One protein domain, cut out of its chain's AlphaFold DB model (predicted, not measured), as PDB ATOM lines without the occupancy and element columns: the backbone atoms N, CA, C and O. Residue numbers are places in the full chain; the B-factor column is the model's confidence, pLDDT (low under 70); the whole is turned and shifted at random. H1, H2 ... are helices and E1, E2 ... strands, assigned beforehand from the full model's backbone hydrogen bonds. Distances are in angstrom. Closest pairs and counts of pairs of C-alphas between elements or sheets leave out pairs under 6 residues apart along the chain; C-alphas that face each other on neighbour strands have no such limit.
ATOM      1  N   ASN A  36     -23.556  37.468  19.863       75.31
ATOM      2  CA  ASN A  36     -23.529  36.637  18.650       75.31
ATOM      3  C   ASN A  36     -24.793  35.778  18.496       75.31
ATOM      4  O   ASN A  36     -25.364  35.729  17.413       75.31
ATOM      5  N   ARG A  37     -25.290  35.180  19.588       75.75
ATOM      6  CA  ARG A  37     -26.518  34.362  19.557       75.75
ATOM      7  C   ARG A  37     -27.759  35.197  19.235       75.75
ATOM      8  O   ARG A  37     -28.627  34.748  18.497       75.75
ATOM      9  N   VAL A  38     -27.822  36.424  19.760       80.31
ATOM     10  CA  VAL A  38     -28.928  37.355  19.486       80.31
ATOM     11  C   VAL A  38     -28.941  37.761  18.014       80.31
ATOM     12  O   VAL A  38     -30.001  37.780  17.397       80.31
ATOM     13  N   ARG A  39     -27.776  38.042  17.418       81.50
ATOM     14  CA  ARG A  39     -27.684  38.399  15.994       81.50
ATOM     15  C   ARG A  39     -28.167  37.276  15.082       81.50
ATOM     16  O   ARG A  39     -28.924  37.562  14.160       81.50
ATOM     17  N   ASP A  40     -27.794  36.032  15.371       84.06
ATOM     18  CA  ASP A  40     -28.243  34.874  14.590       84.06
ATOM     19  C   ASP A  40     -29.770  34.734  14.630       84.06
ATOM     20  O   ASP A  40     -30.420  34.657  13.584       84.06
ATOM     21  N   ALA A  41     -30.358  34.808  15.828       85.31
ATOM     22  CA  ALA A  41     -31.805  34.749  15.999       85.31
ATOM     23  C   ALA A  41     -32.510  35.873  15.223       85.31
ATOM     24  O   ALA A  41     -33.479  35.624  14.510       85.31
ATOM     25  N   LEU A  42     -31.998  37.107  15.291       85.06
ATOM     26  CA  LEU A  42     -32.555  38.241  14.545       85.06
ATOM     27  C   LEU A  42     -32.480  38.039  13.027       85.06
ATOM     28  O   LEU A  42     -33.422  38.400  12.319       85.06
ATOM     29  N   THR A  43     -31.384  37.468  12.516       89.12
ATOM     30  CA  THR A  43     -31.273  37.162  11.083       89.12
ATOM     31  C   THR A  43     -32.276  36.102  10.653       89.12
ATOM     32  O   THR A  43     -32.914  36.272   9.617       89.12
ATOM     33  N   ASP A  44     -32.485  35.069  11.462       91.19
ATOM     34  CA  ASP A  44     -33.443  34.008  11.165       91.19
ATOM     35  C   ASP A  44     -34.891  34.518  11.246       91.19
ATOM     36  O   ASP A  44     -35.676  34.280  10.328       91.19
ATOM     37  N   HIS A  45     -35.229  35.340  12.245       91.94
ATOM     38  CA  HIS A  45     -36.527  36.024  12.309       91.94
ATOM     39  C   HIS A  45     -36.779  36.924  11.092       91.94
ATOM     40  O   HIS A  45     -37.901  36.995  10.586       91.94
ATOM     41  N   ALA A  46     -35.745  37.613  10.599       92.50
ATOM     42  CA  ALA A  46     -35.862  38.431   9.399       92.50
ATOM     43  C   ALA A  46     -36.121  37.580   8.145       92.50
ATOM     44  O   ALA A  46     -36.958  37.979   7.336       92.50
ATOM     45  N   LYS A  47     -35.464  36.418   8.004       94.38
ATOM     46  CA  LYS A  47     -35.731  35.478   6.904       94.38
ATOM     47  C   LYS A  47     -37.171  34.975   6.949       94.38
ATOM     48  O   LYS A  47     -37.853  35.061   5.939       94.38
ATOM     49  N   VAL A  48     -37.667  34.528   8.106       95.19
ATOM     50  CA  VAL A  48     -39.058  34.043   8.234       95.19
ATOM     51  C   VAL A  48     -40.052  35.119   7.795       95.19
ATOM     52  O   VAL A  48     -40.826  34.899   6.871       95.19
ATOM     53  N   ARG A  49     -39.945  36.332   8.352       95.19
ATOM     54  CA  ARG A  49     -40.855  37.433   8.003       95.19
ATOM     55  C   ARG A  49     -40.783  37.826   6.527       95.19
ATOM     56  O   ARG A  49     -41.783  38.222   5.939       95.19
ATOM     57  N   ASN A  50     -39.592  37.796   5.936       94.62
ATOM     58  CA  ASN A  50     -39.434  38.071   4.513       94.62
ATOM     59  C   ASN A  50     -40.064  36.955   3.657       94.62
ATOM     60  O   ASN A  50     -40.694  37.270   2.654       94.62
ATOM     61  N   ALA A  51     -39.928  35.684   4.053       95.38
ATOM     62  CA  ALA A  51     -40.552  34.555   3.366       95.38
ATOM     63  C   ALA A  51     -42.084  34.651   3.404       95.38
ATOM     64  O   ALA A  51     -42.721  34.473   2.371       95.38
ATOM     65  N   ASP A  52     -42.666  35.027   4.546       95.56
ATOM     66  CA  ASP A  52     -44.113  35.244   4.674       95.56
ATOM     67  C   ASP A  52     -44.610  36.326   3.705       95.56
ATOM     68  O   ASP A  52     -45.578  36.112   2.978       95.56
ATOM     69  N   LYS A  53     -43.895  37.456   3.615       95.31
ATOM     70  CA  LYS A  53     -44.218  38.525   2.654       95.31
ATOM     71  C   LYS A  53     -44.089  38.079   1.199       95.31
ATOM     72  O   LYS A  53     -44.914  38.437   0.368       95.31
ATOM     73  N   LEU A  54     -43.050  37.309   0.878       95.44
ATOM     74  CA  LEU A  54     -42.883  36.761  -0.467       95.44
ATOM     75  C   LEU A  54     -44.035  35.812  -0.819       95.44
ATOM     76  O   LEU A  54     -44.558  35.882  -1.925       95.44
ATOM     77  N   ASN A  55     -44.467  34.976   0.126       96.00
ATOM     78  CA  ASN A  55     -45.616  34.088  -0.050       96.00
ATOM     79  C   ASN A  55     -46.927  34.861  -0.227       96.00
ATOM     80  O   ASN A  55     -47.753  34.464  -1.048       96.00
ATOM     81  N   GLU A  56     -47.112  35.965   0.499       95.19
ATOM     82  CA  GLU A  56     -48.257  36.866   0.337       95.19
ATOM     83  C   GLU A  56     -48.310  37.435  -1.088       95.19
ATOM     84  O   GLU A  56     -49.333  37.313  -1.761       95.19
ATOM     85  N   TYR A  57     -47.189  37.963  -1.592       94.56
ATOM     86  CA  TYR A  57     -47.105  38.473  -2.964       94.56
ATOM     87  C   TYR A  57     -47.342  37.387  -4.010       94.56
ATOM     88  O   TYR A  57     -48.120  37.595  -4.936       94.56
ATOM     89  N   MET A  58     -46.733  36.212  -3.852       94.69
ATOM     90  CA  MET A  58     -46.937  35.103  -4.786       94.69
ATOM     91  C   MET A  58     -48.378  34.603  -4.802       94.69
ATOM     92  O   MET A  58     -48.920  34.319  -5.869       94.69
ATOM     93  N   SER A  59     -49.018  34.535  -3.635       94.00
ATOM     94  CA  SER A  59     -50.426  34.151  -3.531       94.00
ATOM     95  C   SER A  59     -51.331  35.198  -4.174       94.00
ATOM     96  O   SER A  59     -52.286  34.843  -4.857       94.00
ATOM     97  N   ALA A  60     -51.019  36.485  -4.001       93.19
ATOM     98  CA  ALA A  60     -51.749  37.570  -4.642       93.19
ATOM     99  C   ALA A  60     -51.608  37.536  -6.174       93.19
ATOM    100  O   ALA A  60     -52.610  37.679  -6.867       93.19
ATOM    101  N   LEU A  61     -50.407  37.273  -6.705       93.38
ATOM    102  CA  LEU A  61     -50.183  37.107  -8.147       93.38
ATOM    103  C   LEU A  61     -50.956  35.913  -8.712       93.38
ATOM    104  O   LEU A  61     -51.662  36.053  -9.708       93.38
ATOM    105  N   TYR A  62     -50.865  34.758  -8.049       93.62
ATOM    106  CA  TYR A  62     -51.581  33.549  -8.447       93.62
ATOM    107  C   TYR A  62     -53.102  33.767  -8.455       93.62
ATOM    108  O   TYR A  62     -53.765  33.512  -9.457       93.62
ATOM    109  N   ASN A  63     -53.658  34.320  -7.372       91.38
ATOM    110  CA  ASN A  63     -55.090  34.621  -7.285       91.38
ATOM    111  C   ASN A  63     -55.518  35.730  -8.263       91.38
ATOM    112  O   ASN A  63     -56.675  35.775  -8.672       91.38
ATOM    113  N   GLY A  64     -54.590  36.608  -8.644       89.62
ATOM    114  CA  GLY A  64     -54.770  37.639  -9.663       89.62
ATOM    115  C   GLY A  64     -54.724  37.117 -11.103       89.62
ATOM    116  O   GLY A  64     -54.813  37.917 -12.030       89.62
ATOM    117  N   GLY A  65     -54.577  35.803 -11.309       87.88
ATOM    118  CA  GLY A  65     -54.560  35.181 -12.634       87.88
ATOM    119  C   GLY A  65     -53.229  35.310 -13.375       87.88
ATOM    120  O   GLY A  65     -53.174  35.054 -14.577       87.88
ATOM    121  N   VAL A  66     -52.153  35.701 -12.686       90.75
ATOM    122  CA  VAL A  66     -50.805  35.737 -13.260       90.75
ATOM    123  C   VAL A  66     -50.239  34.318 -13.312       90.75
ATOM    124  O   VAL A  66     -50.303  33.580 -12.325       90.75
ATOM    125  N   ASP A  67     -49.630  33.938 -14.439       90.19
ATOM    126  CA  ASP A  67     -48.969  32.637 -14.576       90.19
ATOM    127  C   ASP A  67     -47.655  32.582 -13.778       90.19
ATOM    128  O   ASP A  67     -46.552  32.860 -14.260       90.19
ATOM    129  N   THR A  68     -47.795  32.207 -12.509       90.94
ATOM    130  CA  THR A  68     -46.686  32.049 -11.565       90.94
ATOM    131  C   THR A  68     -45.891  30.747 -11.750       90.94
ATOM    132  O   THR A  68     -44.861  30.577 -11.094       90.94
ATOM    133  N   SER A  69     -46.309  29.844 -12.650       88.44
ATOM    134  CA  SER A  69     -45.594  28.585 -12.930       88.44
ATOM    135  C   SER A  69     -44.291  28.796 -13.715       88.44
ATOM    136  O   SER A  69     -43.390  27.958 -13.699       88.44
ATOM    137  N   THR A  70     -44.154  29.965 -14.345       90.00
ATOM    138  CA  THR A  70     -42.961  30.396 -15.086       90.00
ATOM    139  C   THR A  70     -41.739  30.626 -14.188       90.00
ATOM    140  O   THR A  70     -40.594  30.582 -14.649       90.00
ATOM    141  N   TYR A  71     -41.951  30.841 -12.889       92.56
ATOM    142  CA  TYR A  71     -40.874  31.068 -11.937       92.56
ATOM    143  C   TYR A  71     -40.210  29.747 -11.533       92.56
ATOM    144  O   TYR A  71     -40.714  29.009 -10.691       92.56
ATOM    145  N   ALA A  72     -39.033  29.467 -12.097       90.25
ATOM    146  CA  ALA A  72     -38.301  28.220 -11.846       90.25
ATOM    147  C   ALA A  72     -37.421  28.231 -10.575       90.25
ATOM    148  O   ALA A  72     -36.928  27.186 -10.154       90.25
ATOM    149  N   SER A  73     -37.163  29.399  -9.975       93.94
ATOM    150  CA  SER A  73     -36.254  29.529  -8.826       93.94
ATOM    151  C   SER A  73     -36.572  30.738  -7.945       93.94
ATOM    152  O   SER A  73     -37.210  31.690  -8.395       93.94
ATOM    153  N   ALA A  74     -36.031  30.734  -6.718       93.19
ATOM    154  CA  ALA A  74     -36.105  31.868  -5.795       93.19
ATOM    155  C   ALA A  74     -35.597  33.167  -6.440       93.19
ATOM    156  O   ALA A  74     -36.207  34.217  -6.269       93.19
ATOM    157  N   THR A  75     -34.496  33.087  -7.194       95.38
ATOM    158  CA  THR A  75     -33.887  34.236  -7.874       95.38
ATOM    159  C   THR A  75     -34.826  34.810  -8.924       95.38
ATOM    160  O   THR A  75     -35.155  35.987  -8.853       95.38
ATOM    161  N   ALA A  76     -35.332  33.969  -9.832       94.56
ATOM    162  CA  ALA A  76     -36.238  34.410 -10.892       94.56
ATOM    163  C   ALA A  76     -37.499  35.076 -10.322       94.56
ATOM    164  O   ALA A  76     -37.929  36.123 -10.796       94.56
ATOM    165  N   ALA A  77     -38.059  34.489  -9.266       94.31
ATOM    166  CA  ALA A  77     -39.292  34.966  -8.666       94.31
ATOM    167  C   ALA A  77     -39.090  36.270  -7.857       94.31
ATOM    168  O   ALA A  77     -39.921  37.175  -7.914       94.31
ATOM    169  N   ILE A  78     -37.966  36.408  -7.139       94.62
ATOM    170  CA  ILE A  78     -37.605  37.648  -6.425       94.62
ATOM    171  C   ILE A  78     -37.253  38.773  -7.407       94.62
ATOM    172  O   ILE A  78     -37.607  39.924  -7.154       94.62
ATOM    173  N   ASP A  79     -36.572  38.465  -8.511       94.69
ATOM    174  CA  ASP A  79     -36.215  39.458  -9.526       94.69
ATOM    175  C   ASP A  79     -37.453  39.968 -10.270       94.69
ATOM    176  O   ASP A  79     -37.587  41.179 -10.442       94.69
ATOM    177  N   ALA A  80     -38.403  39.086 -10.600       93.44
ATOM    178  CA  ALA A  80     -39.689  39.479 -11.175       93.44
ATOM    179  C   ALA A  80     -40.486  40.390 -10.227       93.44
ATOM    180  O   ALA A  80     -40.950  41.461 -10.614       93.44
ATOM    181  N   LEU A  81     -40.582  40.026  -8.942       94.44
ATOM    182  CA  LEU A  81     -41.215  40.897  -7.950       94.44
ATOM    183  C   LEU A  81     -40.490  42.239  -7.809       94.44
ATOM    184  O   LEU A  81     -41.124  43.249  -7.524       94.44
ATOM    185  N   ARG A  82     -39.170  42.285  -7.990       94.06
ATOM    186  CA  ARG A  82     -38.399  43.530  -7.902       94.06
ATOM    187  C   ARG A  82     -38.611  44.437  -9.108       94.06
ATOM    188  O   ARG A  82     -38.688  45.650  -8.927       94.06
ATOM    189  N   SER A  83     -38.694  43.875 -10.316       92.81
ATOM    190  CA  SER A  83     -39.065  44.646 -11.510       92.81
ATOM    191  C   SER A  83     -40.501  45.160 -11.422       92.81
ATOM    192  O   SER A  83     -40.810  46.222 -11.966       92.81
ATOM    193  N   GLY A  84     -41.336  44.448 -10.666       92.56
ATOM    194  CA  GLY A  84     -42.768  44.658 -10.633       92.56
ATOM    195  C   GLY A  84     -43.463  43.657 -11.533       92.56
ATOM    196  O   GLY A  84     -43.004  43.400 -12.647       92.56
ATOM    197  N   VAL A  85     -44.557  43.091 -11.036       93.81
ATOM    198  CA  VAL A  85     -45.403  42.178 -11.799       93.81
ATOM    199  C   VAL A  85     -46.799  42.772 -11.874       93.81
ATOM    200  O   VAL A  85     -47.407  43.096 -10.850       93.81
ATOM    201  N   GLU A  86     -47.289  42.921 -13.097       92.50
ATOM    202  CA  GLU A  86     -48.628  43.419 -13.374       92.50
ATOM    203  C   GLU A  86     -49.679  42.339 -13.103       92.50
ATOM    204  O   GLU A  86     -49.546  41.187 -13.516       92.50
ATOM    205  N   VAL A  87     -50.741  42.737 -12.413       91.06
ATOM    206  CA  VAL A  87     -51.938  41.944 -12.159       91.06
ATOM    207  C   VAL A  87     -53.053  42.495 -13.046       91.06
ATOM    208  O   VAL A  87     -53.426  43.667 -12.889       91.06
ATOM    209  N   PRO A  88     -53.578  41.689 -13.984       85.50
ATOM    210  CA  PRO A  88     -54.590  42.143 -14.926       85.50
ATOM    211  C   PRO A  88     -55.889  42.527 -14.211       85.50
ATOM    212  O   PRO A  88     -56.266  41.947 -13.190       85.50
ATOM    213  N   ALA A  89     -56.604  43.503 -14.772       85.44
ATOM    214  CA  ALA A  89     -57.923  43.867 -14.279       85.44
ATOM    215  C   ALA A  89     -58.916  42.717 -14.499       85.44
ATOM    216  O   ALA A  89     -59.017  42.154 -15.587       85.44
ATOM    217  N   THR A  90     -59.695  42.400 -13.467       80.00
ATOM    218  CA  THR A  90     -60.763  41.386 -13.522       80.00
ATOM    219  C   THR A  90     -62.075  41.926 -14.094       80.00
ATOM    220  O   THR A  90     -63.014  41.162 -14.308       80.00
ATOM    221  N   VAL A  91     -62.148  43.234 -14.353       82.88
ATOM    222  CA  VAL A  91     -63.296  43.909 -14.965       82.88
ATOM    223  C   VAL A  91     -62.860  44.659 -16.217       82.88
ATOM    224  O   VAL A  91     -61.775  45.241 -16.266       82.88
ATOM    225  N   GLU A  92     -63.722  44.654 -17.228       81.50
ATOM    226  CA  GLU A  92     -63.489  45.359 -18.486       81.50
ATOM    227  C   GLU A  92     -63.346  46.871 -18.233       81.50
ATOM    228  O   GLU A  92     -64.182  47.486 -17.571       81.50
ATOM    229  N   GLY A  93     -62.245  47.462 -18.709       80.56
ATOM    230  CA  GLY A  93     -61.903  48.869 -18.459       80.56
ATOM    231  C   GLY A  93     -61.306  49.169 -17.075       80.56
ATOM    232  O   GLY A  93     -61.083  50.336 -16.756       80.56
ATOM    233  N   GLY A  94     -61.036  48.150 -16.249       83.12
ATOM    234  CA  GLY A  94     -60.341  48.317 -14.973       83.12
ATOM    235  C   GLY A  94     -58.850  48.640 -15.134       83.12
ATOM    236  O   GLY A  94     -58.236  48.340 -16.157       83.12
ATOM    237  N   ALA A  95     -58.258  49.246 -14.101       85.25
ATOM    238  CA  ALA A  95     -56.825  49.525 -14.067       85.25
ATOM    239  C   ALA A  95     -56.022  48.276 -13.675       85.25
ATOM    240  O   ALA A  95     -56.378  47.575 -12.726       85.25
ATOM    241  N   THR A  96     -54.914  48.037 -14.375       87.25
ATOM    242  CA  THR A  96     -53.899  47.052 -13.988       87.25
ATOM    243  C   THR A  96     -53.258  47.469 -12.666       87.25
ATOM    244  O   THR A  96     -52.941  48.644 -12.462       87.25
ATOM    245  N   MET A  97     -53.065  46.511 -11.762       89.69
ATOM    246  CA  MET A  97     -52.345  46.730 -10.505       89.69
ATOM    247  C   MET A  97     -50.924  46.187 -10.618       89.69
ATOM    248  O   MET A  97     -50.674  45.278 -11.398       89.69
ATOM    249  N   GLU A  98     -49.990  46.703  -9.825       92.56
ATOM    250  CA  GLU A  98     -48.615  46.201  -9.793       92.56
ATOM    251  C   GLU A  98     -48.275  45.697  -8.391       92.56
ATOM    252  O   GLU A  98     -48.487  46.396  -7.397       92.56
ATOM    253  N   ILE A  99     -47.715  44.491  -8.309       92.62
ATOM    254  CA  ILE A  99     -47.103  43.977  -7.086       92.62
ATOM    255  C   ILE A  99     -45.591  44.088  -7.236       92.62
ATOM    256  O   ILE A  99     -44.995  43.460  -8.115       92.62
ATOM    257  N   ARG A 100     -44.969  44.875  -6.351       93.88
ATOM    258  CA  ARG A 100     -43.523  45.092  -6.332       93.88
ATOM    259  C   ARG A 100     -42.927  44.826  -4.957       93.88
ATOM    260  O   ARG A 100     -43.399  45.322  -3.937       93.88
ATOM    261  N   LEU A 101     -41.826  44.088  -4.944       93.69
ATOM    262  CA  LEU A 101     -40.972  43.935  -3.780       93.69
ATOM    263  C   LEU A 101     -40.024  45.138  -3.676       93.69
ATOM    264  O   LEU A 101     -39.079  45.271  -4.447       93.69
ATOM    265  N   GLU A 102     -40.240  45.983  -2.670       89.50
ATOM    266  CA  GLU A 102     -39.403  47.172  -2.430       89.50
ATOM    267  C   GLU A 102     -38.040  46.842  -1.806       89.50
ATOM    268  O   GLU A 102     -37.065  47.581  -1.945       89.50
ATOM    269  N   LYS A 103     -37.958  45.728  -1.075       88.19
ATOM    270  CA  LYS A 103     -36.759  45.346  -0.332       88.19
ATOM    271  C   LYS A 103     -35.887  44.407  -1.158       88.19
ATOM    272  O   LYS A 103     -36.343  43.361  -1.601       88.19
ATOM    273  N   ASN A 104     -34.596  44.713  -1.267       87.88
ATOM    274  CA  ASN A 104     -33.629  43.779  -1.836       87.88
ATOM    275  C   ASN A 104     -33.433  42.587  -0.880       87.88
ATOM    276  O   ASN A 104     -32.926  42.758   0.230       87.88
ATOM    277  N   LEU A 105     -33.876  41.408  -1.310       92.06
ATOM    278  CA  LEU A 105     -33.750  40.148  -0.583       92.06
ATOM    279  C   LEU A 105     -32.708  39.264  -1.254       92.06
ATOM    280  O   LEU A 105     -32.589  39.262  -2.479       92.06
ATOM    281  N   ASN A 106     -31.972  38.502  -0.449       92.94
ATOM    282  CA  ASN A 106     -31.009  37.532  -0.951       92.94
ATOM    283  C   ASN A 106     -31.714  36.200  -1.265       92.94
ATOM    284  O   ASN A 106     -32.142  35.522  -0.329       92.94
ATOM    285  N   PRO A 107     -31.787  35.758  -2.533       92.44
ATOM    286  CA  PRO A 107     -32.483  34.523  -2.890       92.44
ATOM    287  C   PRO A 107     -31.920  33.275  -2.207       92.44
ATOM    288  O   PRO A 107     -32.674  32.360  -1.896       92.44
ATOM    289  N   ALA A 108     -30.618  33.250  -1.894       92.88
ATOM    290  CA  ALA A 108     -29.982  32.109  -1.230       92.88
ATOM    291  C   ALA A 108     -30.509  31.861   0.197       92.88
ATOM    292  O   ALA A 108     -30.331  30.772   0.746       92.88
ATOM    293  N   ALA A 109     -31.157  32.857   0.813       93.88
ATOM    294  CA  ALA A 109     -31.747  32.731   2.142       93.88
ATOM    295  C   ALA A 109     -33.060  31.932   2.157       93.88
ATOM    296  O   ALA A 109     -33.581  31.660   3.242       93.88
ATOM    297  N   TYR A 110     -33.584  31.552   0.986       95.19
ATOM    298  CA  TYR A 110     -34.887  30.916   0.852       95.19
ATOM    299  C   TYR A 110     -34.810  29.671  -0.030       95.19
ATOM    300  O   TYR A 110     -34.218  29.678  -1.107       95.19
ATOM    301  N   THR A 111     -35.458  28.600   0.414       94.81
ATOM    302  CA  THR A 111     -35.808  27.473  -0.449       94.81
ATOM    303  C   THR A 111     -37.101  27.814  -1.177       94.81
ATOM    304  O   THR A 111     -38.062  28.258  -0.549       94.81
ATOM    305  N   PHE A 112     -37.121  27.615  -2.491       95.81
ATOM    306  CA  PHE A 112     -38.262  27.932  -3.341       95.81
ATOM    307  C   PHE A 112     -38.875  26.662  -3.920       95.81
ATOM    308  O   PHE A 112     -38.163  25.816  -4.461       95.81
ATOM    309  N   VAL A 113     -40.194  26.557  -3.813       95.81
ATOM    310  CA  VAL A 113     -41.000  25.526  -4.461       95.81
ATOM    311  C   VAL A 113     -41.796  26.209  -5.576       95.81
ATOM    312  O   VAL A 113     -42.612  27.082  -5.260       95.81
ATOM    313  N   PRO A 114     -41.557  25.852  -6.853       93.56
ATOM    314  CA  PRO A 114     -42.298  26.408  -7.980       93.56
ATOM    315  C   PRO A 114     -43.805  26.207  -7.845       93.56
ATOM    316  O   PRO A 114     -44.264  25.200  -7.301       93.56
ATOM    317  N   GLY A 115     -44.558  27.180  -8.355       90.50
ATOM    318  CA  GLY A 115     -46.005  27.081  -8.472       90.50
ATOM    319  C   GLY A 115     -46.402  26.144  -9.606       90.50
ATOM    320  O   GLY A 115     -45.620  25.862 -10.515       90.50
ATOM    321  N   THR A 116     -47.639  25.679  -9.558       89.00
ATOM    322  CA  THR A 116     -48.294  24.950 -10.645       89.00
ATOM    323  C   THR A 116     -49.564  25.693 -11.042       89.00
ATOM    324  O   THR A 116     -49.942  26.680 -10.413       89.00
ATOM    325  N   THR A 117     -50.267  25.192 -12.053       85.12
ATOM    326  CA  THR A 117     -51.593  25.698 -12.431       85.12
ATOM    327  C   THR A 117     -52.593  25.679 -11.268       85.12
ATOM    328  O   THR A 117     -53.511  26.489 -11.253       85.12
ATOM    329  N   ASP A 118     -52.388  24.801 -10.280       87.31
ATOM    330  CA  ASP A 118     -53.298  24.590  -9.150       87.31
ATOM    331  C   ASP A 118     -52.746  25.113  -7.812       87.31
ATOM    332  O   ASP A 118     -53.349  24.900  -6.756       87.31
ATOM    333  N   SER A 119     -51.555  25.721  -7.789       90.75
ATOM    334  CA  SER A 119     -50.913  26.148  -6.541       90.75
ATOM    335  C   SER A 119     -49.908  27.275  -6.737       90.75
ATOM    336  O   SER A 119     -49.002  27.182  -7.559       90.75
ATOM    337  N   ALA A 120     -49.999  28.301  -5.888       93.44
ATOM    338  CA  ALA A 120     -49.022  29.385  -5.844       93.44
ATOM    339  C   ALA A 120     -47.619  28.894  -5.417       93.44
ATOM    340  O   ALA A 120     -47.513  27.981  -4.585       93.44
ATOM    341  N   PRO A 121     -46.538  29.523  -5.921       94.88
ATOM    342  CA  PRO A 121     -45.180  29.219  -5.487       94.88
ATOM    343  C   PRO A 121     -44.968  29.562  -4.012       94.88
ATOM    344  O   PRO A 121     -45.626  30.445  -3.456       94.88
ATOM    345  N   ARG A 122     -44.013  28.875  -3.378       95.25
ATOM    346  CA  ARG A 122     -43.736  29.021  -1.942       95.25
ATOM    347  C   ARG A 122     -42.261  29.257  -1.652       95.25
ATOM    348  O   ARG A 122     -41.391  28.590  -2.205       95.25
ATOM    349  N   PHE A 123     -42.002  30.155  -0.712       96.56
ATOM    350  CA  PHE A 123     -40.709  30.420  -0.100       96.56
ATOM    351  C   PHE A 123     -40.684  29.891   1.330       96.56
ATOM    352  O   PHE A 123     -41.565  30.191   2.137       96.56
ATOM    353  N   THR A 124     -39.614  29.175   1.658       95.62
ATOM    354  CA  THR A 124     -39.314  28.697   3.007       95.62
ATOM    355  C   THR A 124     -37.972  29.269   3.441       95.62
ATOM    356  O   THR A 124     -36.979  29.142   2.728       95.62
ATOM    357  N   ALA A 125     -37.923  29.909   4.608       95.19
ATOM    358  CA  ALA A 125     -36.693  30.488   5.142       95.19
ATOM    359  C   ALA A 125     -35.657  29.412   5.513       95.19
ATOM    360  O   ALA A 125     -35.963  28.465   6.238       95.19
ATOM    361  N   ASN A 126     -34.407  29.606   5.089       93.00
ATOM    362  CA  ASN A 126     -33.287  28.744   5.467       93.00
ATOM    363  C   ASN A 126     -32.682  29.221   6.799       93.00
ATOM    364  O   ASN A 126     -31.899  30.181   6.853       93.00
TER     365      ASN A 126
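This is residues 36 to 126 of the 134 residues of an uncharacterized protein of mine drainage metagenome (UniProt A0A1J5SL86). One long straight helix, H1, forms the spine of the model, with two small two-stranded hairpins, E3 with E4 and E1 with E2, packed on its later part, and a short helix, H2, near H1 and packed on strands of both hairpins. The hairpin of E3 and E4 lies along the middle stretch of H1, the hairpin of E1 and E2 is at its far end, and H2 lies across from H1 with contacts to strands of both hairpins. The first turns of H1, residues 36 to 42, stick out from the body at one end, and the loop of the E1 and E2 hairpin makes the other end of the longest axis. The printed part has 91 residues with two named helices and four named strands in the order H1, H2, E1, E2, E3, E4; both sheets are antiparallel and the class is mixed, helices and strands. It is only just compact, close to loose, with a radius of gyration of the C-alphas of 14.3 A, and its C-alphas span 55 by 23 by 17 A.

H1 takes residues 36 to 63, from C-alpha 36 at (-23.529, 36.637, 18.650) to C-alpha 63 at (-55.090, 34.621, -7.285), and is 40.9 A long from first to last C-alpha. H2 follows as residues 74 to 83, 14.3 A long, beginning at C-alpha 74 at (-36.105, 31.868, -5.795). Then come the strands E1, residues 85 to 87, 6.5 A long, and E2, residues 97 to 99, 6.8 A long. E3, residues 110 to 113, is 9.7 A long. E4, residues 122 to 125, is 10.1 A long and ends with C-alpha 125 at (-36.693, 30.488, 5.142).

H1 has 13 pairs of C-alphas within 8 A of E4, the closest being those of Val 48 and Ala 125, 5.3 A apart. With E3 it has 2 such pairs, the closest being the C-alphas of Ala 51 and Tyr 110, 7.2 A apart. Farther along H1, its closest C-alphas to E1 are those of Leu 61 and Val 87, 6.5 A apart, and the closest C-alphas of H1 and E2 are those of Tyr 57 and Ile 99, 6.9 A apart. H1 and H2 are near each other, with 9 pairs of C-alphas within 10 A. The closest C-alphas of H2 and E3 are those of Ala 74 and Phe 112, 5.1 A apart, and those of H2 and E2 are Leu 81 and Ile 99, 6.7 A apart. In both H1 and H2 every O i to N i+4 pair is within hydrogen-bond range. E1 and E2 form a hairpin, antiparallel at 141 degrees, with N 87 and O 97 at 2.7 A and N 99 and O 85 at 2.9 A. E3 and E4 form a second hairpin, antiparallel at 155 degrees, with N 111 and O 124 at 2.8 A and N 122 and O 113 at 3.0 A. The two hairpins stay apart from each other: E1 is apart from E3 and E4, and E2 is apart from E3 and E4.

The two C-alphas farthest apart are those of Asn 36 and Glu 92, 55.2 A, while the first and last printed C-alphas, of Asn 36 and Asn 126, are 18.2 A apart. Residues 36 to 42, which belong to H1, stand free. The link from H2 to E1, 1 residue, is tight; the other links are short and none is long. The printed part has no cut. The mean pLDDT of the printed part is 91.0, and no printed residue is under 70.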